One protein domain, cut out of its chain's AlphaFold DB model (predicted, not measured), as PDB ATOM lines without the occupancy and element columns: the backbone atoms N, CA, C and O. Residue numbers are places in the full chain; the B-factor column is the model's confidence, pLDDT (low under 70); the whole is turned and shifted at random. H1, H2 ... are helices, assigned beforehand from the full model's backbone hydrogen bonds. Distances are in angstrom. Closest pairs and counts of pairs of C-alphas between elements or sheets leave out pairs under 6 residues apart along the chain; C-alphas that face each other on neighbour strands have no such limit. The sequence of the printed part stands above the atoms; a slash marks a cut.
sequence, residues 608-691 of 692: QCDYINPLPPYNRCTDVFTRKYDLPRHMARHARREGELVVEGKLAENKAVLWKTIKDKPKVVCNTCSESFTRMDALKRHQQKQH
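This is residues 608 to 691 of the 692 residues of the protein "C2H2-type domain-containing protein" of Cryptococcus depauperatus CBS 7855 (UniProt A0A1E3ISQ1). What is the main picture? Two separate lobes are joined by a thin stretch of chain: the larger is built on the long helix H1, with a loop that doubles back alongside it, residues 608 to 629, and the short helix H2 set crosswise on it, while the smaller holds H3 and a loop folded back beside it, residues 668 to 677. What are the parts? The printed part has 84 residues with three named helices, in the order H1, H2, H3, and no named strand; the class is all helix, with 36 residues, under half, in named elements. How is the whole shaped? It is loose, with a radius of gyration of the C-alphas of 16.4 A, and it spans 50 by 34 by 15 A, only just flat.

Where is the longest helix? H1 covers residues 630 to 647, from C-alpha 630 at (126.743, 135.848, 140.592) to C-alpha 647 at (119.500, 113.060, 129.858), a length of 26.2 A. Where are the other two helices? H2 covers residues 657 to 663 and is 10.5 A long. H3 covers residues 680 to 690, is 15.2 A long and ends with C-alpha 690 at (104.572, 136.274, 114.619).

What touches H1? H2 touches H1, which takes part with residues 635 to 643 alone, and their closest C-alphas, those of Ala 639 and Leu 658, are 4.6 A apart. Their lines are about perpendicular, at 83 degrees. Where does H3 stand? H3 is apart from H1 and from H2. Is any stretch paired as strands are? Residues 668 to 669 pair antiparallel with residues 676 to 677, in stretches too short to be named strands. What do the helices' backbones show? In H3 every O i to N i+4 pair is within hydrogen-bond range, against 12 of 14 in H1 and 2 of 3 in H2.

How far does it reach? The two C-alphas farthest apart, those of Pro 617 and His 691, are 51.0 A apart. Is the printed part continuous, and which links are long? The printed part has no cut from residue 608 to residue 691. The link from H1 to H2, with 9 residues between them, is short, and the link from H2 to H3, residues 664 to 679, is long. Where is the model's confidence low? The mean pLDDT of the printed part is 83.6, and residues 661 to 664 and residue 666 are under 70.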
ATOM      1  N   GLN A 608     131.018 131.381 148.735       87.50
ATOM      2  CA  GLN A 608     131.326 130.118 148.059       87.50
ATOM      3  C   GLN A 608     130.056 129.479 147.473       87.50
ATOM      4  O   GLN A 608     128.938 129.747 147.901       87.50
ATOM      5  N   CYS A 609     130.232 128.642 146.456       90.81
ATOM      6  CA  CYS A 609     129.203 127.744 145.970       90.81
ATOM      7  C   CYS A 609     129.043 126.495 146.857       90.81
ATOM      8  O   CYS A 609     129.939 125.655 146.914       90.81
ATOM      9  N   ASP A 610     127.864 126.322 147.458       87.56
ATOM     10  CA  ASP A 610     127.534 125.156 148.294       87.56
ATOM     11  C   ASP A 610     127.115 123.896 147.507       87.56
ATOM     12  O   ASP A 610     126.837 122.858 148.107       87.56
ATOM     13  N   TYR A 611     127.062 123.954 146.167       88.44
ATOM     14  CA  TYR A 611     126.649 122.812 145.341       88.44
ATOM     15  C   TYR A 611     127.568 121.601 145.535       88.44
ATOM     16  O   TYR A 611     128.798 121.708 145.468       88.44
ATOM     17  N   ILE A 612     126.949 120.432 145.685       85.38
ATOM     18  CA  ILE A 612     127.605 119.129 145.758       85.38
ATOM     19  C   ILE A 612     127.115 118.304 144.572       85.38
ATOM     20  O   ILE A 612     125.911 118.154 144.391       85.38
ATOM     21  N   ASN A 613     128.034 117.764 143.769       84.38
ATOM     22  CA  ASN A 613     127.682 116.860 142.678       84.38
ATOM     23  C   ASN A 613     126.956 115.619 143.241       84.38
ATOM     24  O   ASN A 613     127.543 114.938 144.081       84.38
ATOM     25  N   PRO A 614     125.731 115.279 142.795       78.00
ATOM     26  CA  PRO A 614     125.012 114.099 143.284       78.00
ATOM     27  C   PRO A 614     125.584 112.760 142.777       78.00
ATOM     28  O   PRO A 614     125.134 111.700 143.220       78.00
ATOM     29  N   LEU A 615     126.576 112.784 141.876       78.31
ATOM     30  CA  LEU A 615     127.367 111.608 141.507       78.31
ATOM     31  C   LEU A 615     128.601 111.436 142.416       78.31
ATOM     32  O   LEU A 615     129.298 112.422 142.684       78.31
ATOM     33  N   PRO A 616     128.946 110.196 142.825       75.75
ATOM     34  CA  PRO A 616     130.252 109.876 143.400       75.75
ATOM     35  C   PRO A 616     131.399 110.418 142.522       75.75
ATOM     36  O   PRO A 616     131.300 110.345 141.296       75.75
ATOM     37  N   PRO A 617     132.483 110.974 143.099       76.06
ATOM     38  CA  PRO A 617     132.841 110.997 144.522       76.06
ATOM     39  C   PRO A 617     132.251 112.186 145.319       76.06
ATOM     40  O   PRO A 617     132.856 112.632 146.288       76.06
ATOM     41  N   TYR A 618     131.082 112.714 144.935       81.88
ATOM     42  CA  TYR A 618     130.382 113.806 145.633       81.88
ATOM     43  C   TYR A 618     131.189 115.110 145.723       81.88
ATOM     44  O   TYR A 618     131.199 115.813 146.737       81.88
ATOM     45  N   ASN A 619     131.879 115.447 144.629       83.94
ATOM     46  CA  ASN A 619     132.691 116.657 144.530       83.94
ATOM     47  C   ASN A 619     131.848 117.921 144.770       83.94
ATOM     48  O   ASN A 619     130.904 118.206 144.029       83.94
ATOM     49  N   ARG A 620     132.234 118.707 145.782       85.19
ATOM     50  CA  ARG A 620     131.710 120.063 145.995       85.19
ATOM     51  C   ARG A 620     132.252 121.018 144.941       85.19
ATOM     52  O   ARG A 620     133.363 120.837 144.445       85.19
ATOM     53  N   CYS A 621     131.498 122.064 144.629       87.44
ATOM     54  CA  CYS A 621     132.002 123.129 143.781       87.44
ATOM     55  C   CYS A 621     133.033 123.995 144.527       87.44
ATOM     56  O   CYS A 621     132.854 124.375 145.684       87.44
ATOM     57  N   THR A 622     134.125 124.316 143.838       86.94
ATOM     58  CA  THR A 622     135.225 125.146 144.347       86.94
ATOM     59  C   THR A 622     135.080 126.630 144.003       86.94
ATOM     60  O   THR A 622     135.915 127.429 144.418       86.94
ATOM     61  N   ASP A 623     134.059 127.016 143.232       86.94
ATOM     62  CA  ASP A 623     133.879 128.397 142.778       86.94
ATOM     63  C   ASP A 623     133.496 129.316 143.952       86.94
ATOM     64  O   ASP A 623     132.519 129.076 144.669       86.94
ATOM     65  N   VAL A 624     134.249 130.409 144.117       87.00
ATOM     66  CA  VAL A 624     134.001 131.462 145.112       87.00
ATOM     67  C   VAL A 624     133.662 132.766 144.396       87.00
ATOM     68  O   VAL A 624     134.430 133.257 143.569       87.00
ATOM     69  N   PHE A 625     132.512 133.352 144.726       87.31
ATOM     70  CA  PHE A 625     131.979 134.545 144.074       87.31
ATOM     71  C   PHE A 625     132.206 135.785 144.926       87.31
ATOM     72  O   PHE A 625     131.684 135.898 146.029       87.31
ATOM     73  N   THR A 626     132.897 136.785 144.378       84.25
ATOM     74  CA  THR A 626     133.098 138.095 145.027       84.25
ATOM     75  C   THR A 626     131.815 138.929 145.152       84.25
ATOM     76  O   THR A 626     131.847 140.029 145.699       84.25
ATOM     77  N   ARG A 627     130.680 138.451 144.617       83.38
ATOM     78  CA  ARG A 627     129.378 139.134 144.645       83.38
ATOM     79  C   ARG A 627     128.236 138.125 144.754       83.38
ATOM     80  O   ARG A 627     128.088 137.256 143.897       83.38
ATOM     81  N   LYS A 628     127.338 138.327 145.726       83.06
ATOM     82  CA  LYS A 628     126.143 137.486 145.951       83.06
ATOM     83  C   LYS A 628     125.250 137.281 144.714       83.06
ATOM     84  O   LYS A 628     124.616 136.243 144.585       83.06
ATOM     85  N   TYR A 629     125.216 138.239 143.784       85.81
ATOM     86  CA  TYR A 629     124.386 138.173 142.572       85.81
ATOM     87  C   TYR A 629     124.903 137.206 141.492       85.81
ATOM     88  O   TYR A 629     124.137 136.817 140.609       85.81
ATOM     89  N   ASP A 630     126.178 136.807 141.547       86.62
ATOM     90  CA  ASP A 630     126.743 135.848 140.592       86.62
ATOM     91  C   ASP A 630     126.443 134.390 140.995       86.62
ATOM     92  O   ASP A 630     126.329 133.526 140.121       86.62
ATOM     93  N   LEU A 631     126.206 134.123 142.288       86.81
ATOM     94  CA  LEU A 631     125.897 132.785 142.806       86.81
ATOM     95  C   LEU A 631     124.607 132.185 142.196       86.81
ATOM     96  O   LEU A 631     124.696 131.081 141.656       86.81
ATOM     97  N   PRO A 632     123.440 132.867 142.127       86.94
ATOM     98  CA  PRO A 632     122.259 132.330 141.433       86.94
ATOM     99  C   PRO A 632     122.490 132.044 139.939       86.94
ATOM    100  O   PRO A 632     121.961 131.075 139.392       86.94
ATOM    101  N   ARG A 633     123.329 132.845 139.262       86.38
ATOM    102  CA  ARG A 633     123.719 132.614 137.855       86.38
ATOM    103  C   ARG A 633     124.647 131.406 137.693       86.38
ATOM    104  O   ARG A 633     124.734 130.840 136.602       86.38
ATOM    105  N   HIS A 634     125.349 131.021 138.752       92.44
ATOM    106  CA  HIS A 634     126.175 129.823 138.818       92.44
ATOM    107  C   HIS A 634     125.365 128.577 139.234       92.44
ATOM    108  O   HIS A 634     125.515 127.534 138.599       92.44
ATOM    109  N   MET A 635     124.400 128.695 140.155       87.50
ATOM    110  CA  MET A 635     123.387 127.653 140.418       87.50
ATOM    111  C   MET A 635     122.659 127.244 139.129       87.50
ATOM    112  O   MET A 635     122.567 126.062 138.807       87.50
ATOM    113  N   ALA A 636     122.258 128.220 138.307       86.19
ATOM    114  CA  ALA A 636     121.656 127.997 136.989       86.19
ATOM    115  C   ALA A 636     122.617 127.434 135.908       86.19
ATOM    116  O   ALA A 636     122.233 127.329 134.736       86.19
ATOM    117  N   ARG A 637     123.869 127.103 136.264       88.56
ATOM    118  CA  ARG A 637     124.792 126.277 135.465       88.56
ATOM    119  C   ARG A 637     124.888 124.854 136.019       88.56
ATOM    120  O   ARG A 637     124.757 123.925 135.233       88.56
ATOM    121  N   HIS A 638     124.993 124.666 137.339       90.94
ATOM    122  CA  HIS A 638     124.919 123.324 137.948       90.94
ATOM    123  C   HIS A 638     123.599 122.620 137.651       90.94
ATOM    124  O   HIS A 638     123.611 121.481 137.210       90.94
ATOM    125  N   ALA A 639     122.478 123.334 137.747       86.88
ATOM    126  CA  ALA A 639     121.158 122.819 137.387       86.88
ATOM    127  C   ALA A 639     121.050 122.327 135.928       86.88
ATOM    128  O   ALA A 639     120.240 121.455 135.633       86.88
ATOM    129  N   ARG A 640     121.854 122.883 135.008       86.62
ATOM    130  CA  ARG A 640     121.942 122.406 133.617       86.62
ATOM    131  C   ARG A 640     122.840 121.182 133.492       86.62
ATOM    132  O   ARG A 640     122.427 120.234 132.846       86.62
ATOM    133  N   ARG A 641     123.979 121.163 134.190       86.44
ATOM    134  CA  ARG A 641     124.853 119.984 134.273       86.44
ATOM    135  C   ARG A 641     124.157 118.775 134.901       86.44
ATOM    136  O   ARG A 641     124.355 117.660 134.445       86.44
ATOM    137  N   GLU A 642     123.320 118.976 135.916       85.25
ATOM    138  CA  GLU A 642     122.453 117.908 136.426       85.25
ATOM    139  C   GLU A 642     121.469 117.421 135.355       85.25
ATOM    140  O   GLU A 642     121.309 116.218 135.195       85.25
ATOM    141  N   GLY A 643     120.849 118.329 134.593       84.88
ATOM    142  CA  GLY A 643     119.965 117.969 133.480       84.88
ATOM    143  C   GLY A 643     120.671 117.194 132.370       84.88
ATOM    144  O   GLY A 643     120.147 116.188 131.908       84.88
ATOM    145  N   GLU A 644     121.882 117.610 131.996       85.62
ATOM    146  CA  GLU A 644     122.772 116.888 131.080       85.62
ATOM    147  C   GLU A 644     123.026 115.463 131.605       85.62
ATOM    148  O   GLU A 644     122.765 114.498 130.895       85.62
ATOM    149  N   LEU A 645     123.400 115.305 132.881       85.50
ATOM    150  CA  LEU A 645     123.625 113.988 133.498       85.50
ATOM    151  C   LEU A 645     122.352 113.124 133.621       85.50
ATOM    152  O   LEU A 645     122.462 111.897 133.620       85.50
ATOM    153  N   VAL A 646     121.161 113.728 133.729       85.75
ATOM    154  CA  VAL A 646     119.867 113.015 133.700       85.75
ATOM    155  C   VAL A 646     119.525 112.549 132.286       85.75
ATOM    156  O   VAL A 646     119.114 111.406 132.108       85.75
ATOM    157  N   VAL A 647     119.729 113.398 131.275       85.50
ATOM    158  CA  VAL A 647     119.500 113.060 129.858       85.50
ATOM    159  C   VAL A 647     120.496 112.003 129.370       85.50
ATOM    160  O   VAL A 647     120.118 111.106 128.626       85.50
ATOM    161  N   GLU A 648     121.741 112.039 129.848       84.31
ATOM    162  CA  GLU A 648     122.744 110.989 129.630       84.31
ATOM    163  C   GLU A 648     122.476 109.694 130.432       84.31
ATOM    164  O   GLU A 648     123.272 108.758 130.360       84.31
ATOM    165  N   GLY A 649     121.427 109.637 131.262       82.88
ATOM    166  CA  GLY A 649     121.092 108.486 132.116       82.88
ATOM    167  C   GLY A 649     122.056 108.225 133.286       82.88
ATOM    168  O   GLY A 649     121.777 107.383 134.139       82.88
ATOM    169  N   LYS A 650     123.174 108.959 133.374       81.56
ATOM    170  CA  LYS A 650     124.215 108.808 134.407       81.56
ATOM    171  C   LYS A 650     123.723 109.205 135.803       81.56
ATOM    172  O   LYS A 650     124.243 108.710 136.801       81.56
ATOM    173  N   LEU A 651     122.728 110.089 135.883       78.50
ATOM    174  CA  LEU A 651     122.108 110.563 137.117       78.50
ATOM    175  C   LEU A 651     120.603 110.265 137.106       78.50
ATOM    176  O   LEU A 651     119.862 110.790 136.286       78.50
ATOM    177  N   ALA A 652     120.124 109.469 138.064       79.06
ATOM    178  CA  ALA A 652     118.687 109.272 138.246       79.06
ATOM    179  C   ALA A 652     118.000 110.605 138.597       79.06
ATOM    180  O   ALA A 652     118.457 111.308 139.498       79.06
ATOM    181  N   GLU A 653     116.870 110.926 137.957       78.69
ATOM    182  CA  GLU A 653     116.191 112.227 138.107       78.69
ATOM    183  C   GLU A 653     115.839 112.578 139.566       78.69
ATOM    184  O   GLU A 653     115.885 113.740 139.963       78.69
ATOM    185  N   ASN A 654     115.585 111.581 140.419       71.06
ATOM    186  CA  ASN A 654     115.353 111.791 141.853       71.06
ATOM    187  C   ASN A 654     116.576 112.287 142.647       71.06
ATOM    188  O   ASN A 654     116.400 112.775 143.759       71.06
ATOM    189  N   LYS A 655     117.786 112.206 142.087       75.50
ATOM    190  CA  LYS A 655     119.028 112.751 142.660       75.50
ATOM    191  C   LYS A 655     119.426 114.108 142.051       75.50
ATOM    192  O   LYS A 655     120.371 114.721 142.532       75.50
ATOM    193  N   ALA A 656     118.723 114.576 141.019       79.56
ATOM    194  CA  ALA A 656     119.011 115.812 140.292       79.56
ATOM    195  C   ALA A 656     118.215 116.992 140.884       79.56
ATOM    196  O   ALA A 656     117.181 117.417 140.357       79.56
ATOM    197  N   VAL A 657     118.654 117.455 142.058       76.81
ATOM    198  CA  VAL A 657     117.874 118.338 142.942       76.81
ATOM    199  C   VAL A 657     117.610 119.706 142.311       76.81
ATOM    200  O   VAL A 657     116.497 120.220 142.408       76.81
ATOM    201  N   LEU A 658     118.596 120.298 141.633       77.06
ATOM    202  CA  LEU A 658     118.433 121.574 140.943       77.06
ATOM    203  C   LEU A 658     117.804 121.404 139.553       77.06
ATOM    204  O   LEU A 658     117.099 122.316 139.114       77.06
ATOM    205  N   TRP A 659     118.005 120.275 138.866       76.75
ATOM    206  CA  TRP A 659     117.373 120.007 137.568       76.75
ATOM    207  C   TRP A 659     115.849 120.056 137.655       76.75
ATOM    208  O   TRP A 659     115.234 120.750 136.845       76.75
ATOM    209  N   LYS A 660     115.240 119.427 138.673       74.69
ATOM    210  CA  LYS A 660     113.784 119.502 138.912       74.69
ATOM    211  C   LYS A 660     113.294 120.954 138.964       74.69
ATOM    212  O   LYS A 660     112.401 121.341 138.216       74.69
ATOM    213  N   THR A 661     114.007 121.827 139.688       69.75
ATOM    214  CA  THR A 661     113.690 123.272 139.757       69.75
ATOM    215  C   THR A 661     113.767 124.019 138.414       69.75
ATOM    216  O   THR A 661     113.350 125.179 138.331       69.75
ATOM    217  N   ILE A 662     114.327 123.416 137.357       69.19
ATOM    218  CA  ILE A 662     114.332 123.936 135.980       69.19
ATOM    219  C   ILE A 662     113.330 123.203 135.081       69.19
ATOM    220  O   ILE A 662     112.641 123.884 134.321       69.19
ATOM    221  N   LYS A 663     113.226 121.872 135.179       67.50
ATOM    222  CA  LYS A 663     112.270 121.044 134.429       67.50
ATOM    223  C   LYS A 663     110.824 121.446 134.720       67.50
ATOM    224  O   LYS A 663     110.052 121.649 133.787       67.50
ATOM    225  N   ASP A 664     110.510 121.653 135.997       60.97
ATOM    226  CA  ASP A 664     109.149 121.881 136.494       60.97
ATOM    227  C   ASP A 664     108.735 123.367 136.428       60.97
ATOM    228  O   ASP A 664     107.720 123.779 136.990       60.97
ATOM    229  N   LYS A 665     109.515 124.212 135.735       71.19
ATOM    230  CA  LYS A 665     109.128 125.605 135.482       71.19
ATOM    231  C   LYS A 665     107.907 125.640 134.553       71.19
ATOM    232  O   LYS A 665     107.971 125.045 133.474       71.19
ATOM    233  N   PRO A 666     106.835 126.381 134.897       69.94
ATOM    234  CA  PRO A 666     105.638 126.449 134.067       69.94
ATOM    235  C   PRO A 666     105.984 127.026 132.691       69.94
ATOM    236  O   PRO A 666     106.378 128.189 132.564       69.94
ATOM    237  N   LYS A 667     105.854 126.192 131.655       83.25
ATOM    238  CA  LYS A 667     106.002 126.615 130.263       83.25
ATOM    239  C   LYS A 667     104.776 127.444 129.898       83.25
ATOM    240  O   LYS A 667     103.657 126.941 129.943       83.25
ATOM    241  N   VAL A 668     104.980 128.706 129.539       83.62
ATOM    242  CA  VAL A 668     103.896 129.589 129.106       83.62
ATOM    243  C   VAL A 668     103.633 129.306 127.633       83.62
ATOM    244  O   VAL A 668     104.498 129.548 126.793       83.62
ATOM    245  N   VAL A 669     102.472 128.740 127.327       88.31
ATOM    246  CA  VAL A 669     102.054 128.420 125.957       88.31
ATOM    247  C   VAL A 669     101.531 129.685 125.271       88.31
ATOM    248  O   VAL A 669     100.950 130.549 125.927       88.31
ATOM    249  N   CYS A 670     101.749 129.828 123.962       90.56
ATOM    250  CA  CYS A 670     101.066 130.854 123.176       90.56
ATOM    251  C   CYS A 670      99.665 130.381 122.775       90.56
ATOM    252  O   CYS A 670      99.524 129.372 122.086       90.56
ATOM    253  N   ASN A 671      98.637 131.141 123.160       87.50
ATOM    254  CA  ASN A 671      97.233 130.806 122.900       87.50
ATOM    255  C   ASN A 671      96.893 130.672 121.400       87.50
ATOM    256  O   ASN A 671      95.934 129.986 121.067       87.50
ATOM    257  N   THR A 672      97.654 131.320 120.511       86.94
ATOM    258  CA  THR A 672      97.343 131.414 119.072       86.94
ATOM    259  C   THR A 672      97.954 130.283 118.233       86.94
ATOM    260  O   THR A 672      97.375 129.893 117.227       86.94
ATOM    261  N   CYS A 673      99.112 129.747 118.636       87.88
ATOM    262  CA  CYS A 673      99.884 128.758 117.861       87.88
ATOM    263  C   CYS A 673     100.287 127.502 118.660       87.88
ATOM    264  O   CYS A 673     100.918 126.599 118.118       87.88
ATOM    265  N   SER A 674      99.961 127.436 119.956       86.94
ATOM    266  CA  SER A 674     100.327 126.365 120.899       86.94
ATOM    267  C   SER A 674     101.827 126.133 121.172       86.94
ATOM    268  O   SER A 674     102.172 125.242 121.950       86.94
ATOM    269  N   GLU A 675     102.742 126.960 120.645       85.50
ATOM    270  CA  GLU A 675     104.170 126.881 121.001       85.50
ATOM    271  C   GLU A 675     104.384 127.081 122.519       85.50
ATOM    272  O   GLU A 675     103.891 128.045 123.115       85.50
ATOM    273  N   SER A 676     105.143 126.183 123.164       85.06
ATOM    274  CA  SER A 676     105.417 126.235 124.611       85.06
ATOM    275  C   SER A 676     106.736 126.953 124.933       85.06
ATOM    276  O   SER A 676     107.818 126.456 124.608       85.06
ATOM    277  N   PHE A 677     106.682 128.081 125.649       84.56
ATOM    278  CA  PHE A 677     107.866 128.867 126.013       84.56
ATOM    279  C   PHE A 677     108.305 128.631 127.453       84.56
ATOM    280  O   PHE A 677     107.541 128.802 128.395       84.56
ATOM    281  N   THR A 678     109.595 128.370 127.660       82.50
ATOM    282  CA  THR A 678     110.184 128.226 129.006       82.50
ATOM    283  C   THR A 678     110.161 129.513 129.842       82.50
ATOM    284  O   THR A 678     110.508 129.478 131.022       82.50
ATOM    285  N   ARG A 679     109.817 130.666 129.242       83.12
ATOM    286  CA  ARG A 679     109.792 131.990 129.881       83.12
ATOM    287  C   ARG A 679     108.792 132.934 129.198       83.12
ATOM    288  O   ARG A 679     108.725 132.993 127.971       83.12
ATOM    289  N   MET A 680     108.114 133.770 129.985       83.62
ATOM    290  CA  MET A 680     107.170 134.789 129.495       83.62
ATOM    291  C   MET A 680     107.817 135.879 128.609       83.62
ATOM    292  O   MET A 680     107.140 136.446 127.755       83.62
ATOM    293  N   ASP A 681     109.118 136.173 128.747       89.31
ATOM    294  CA  ASP A 681     109.809 137.097 127.828       89.31
ATOM    295  C   ASP A 681     110.074 136.473 126.450       89.31
ATOM    296  O   ASP A 681     110.187 137.204 125.468       89.31
ATOM    297  N   ALA A 682     110.159 135.141 126.363       87.88
ATOM    298  CA  ALA A 682     110.222 134.432 125.091       87.88
ATOM    299  C   ALA A 682     108.843 134.405 124.416       87.88
ATOM    300  O   ALA A 682     108.770 134.747 123.240       87.88
ATOM    301  N   LEU A 683     107.760 134.149 125.166       90.88
ATOM    302  CA  LEU A 683     106.388 134.274 124.652       90.88
ATOM    303  C   LEU A 683     106.122 135.675 124.079       90.88
ATOM    304  O   LEU A 683     105.734 135.790 122.923       90.88
ATOM    305  N   LYS A 684     106.415 136.748 124.830       91.38
ATOM    306  CA  LYS A 684     106.206 138.126 124.341       91.38
ATOM    307  C   LYS A 684     107.027 138.454 123.087       91.38
ATOM    308  O   LYS A 684     106.576 139.226 122.249       91.38
ATOM    309  N   ARG A 685     108.218 137.860 122.931       91.38
ATOM    310  CA  ARG A 685     109.035 137.981 121.708       91.38
ATOM    311  C   ARG A 685     108.482 137.162 120.547       91.38
ATOM    312  O   ARG A 685     108.593 137.619 119.418       91.38
ATOM    313  N   HIS A 686     107.917 135.984 120.807       91.94
ATOM    314  CA  HIS A 686     107.221 135.191 119.799       91.94
ATOM    315  C   HIS A 686     105.972 135.945 119.317       91.94
ATOM    316  O   HIS A 686     105.875 136.216 118.128       91.94
ATOM    317  N   GLN A 687     105.108 136.404 120.229       92.94
ATOM    318  CA  GLN A 687     103.928 137.227 119.921       92.94
ATOM    319  C   GLN A 687     104.296 138.452 119.072       92.94
ATOM    320  O   GLN A 687     103.765 138.649 117.983       92.94
ATOM    321  N   GLN A 688     105.319 139.207 119.488       91.94
ATOM    322  CA  GLN A 688     105.812 140.365 118.736       91.94
ATOM    323  C   GLN A 688     106.459 140.018 117.376       91.94
ATOM    324  O   GLN A 688     106.554 140.899 116.524       91.94
ATOM    325  N   LYS A 689     106.930 138.780 117.160       91.62
ATOM    326  CA  LYS A 689     107.566 138.344 115.903       91.62
ATOM    327  C   LYS A 689     106.561 137.731 114.919       91.62
ATOM    328  O   LYS A 689     106.671 137.993 113.727       91.62
ATOM    329  N   GLN A 690     105.611 136.940 115.415       84.69
ATOM    330  CA  GLN A 690     104.572 136.274 114.619       84.69
ATOM    331  C   GLN A 690     103.276 137.102 114.514       84.69
ATOM    332  O   GLN A 690     102.332 136.674 113.862       84.69
ATOM    333  N   HIS A 691     103.236 138.283 115.145       76.75
ATOM    334  CA  HIS A 691     102.075 139.175 115.213       76.75
ATOM    335  C   HIS A 691     100.825 138.490 115.807       76.75
ATOM    336  O   HIS A 691      99.760 138.454 115.193       76.75
TER     337      HIS A 691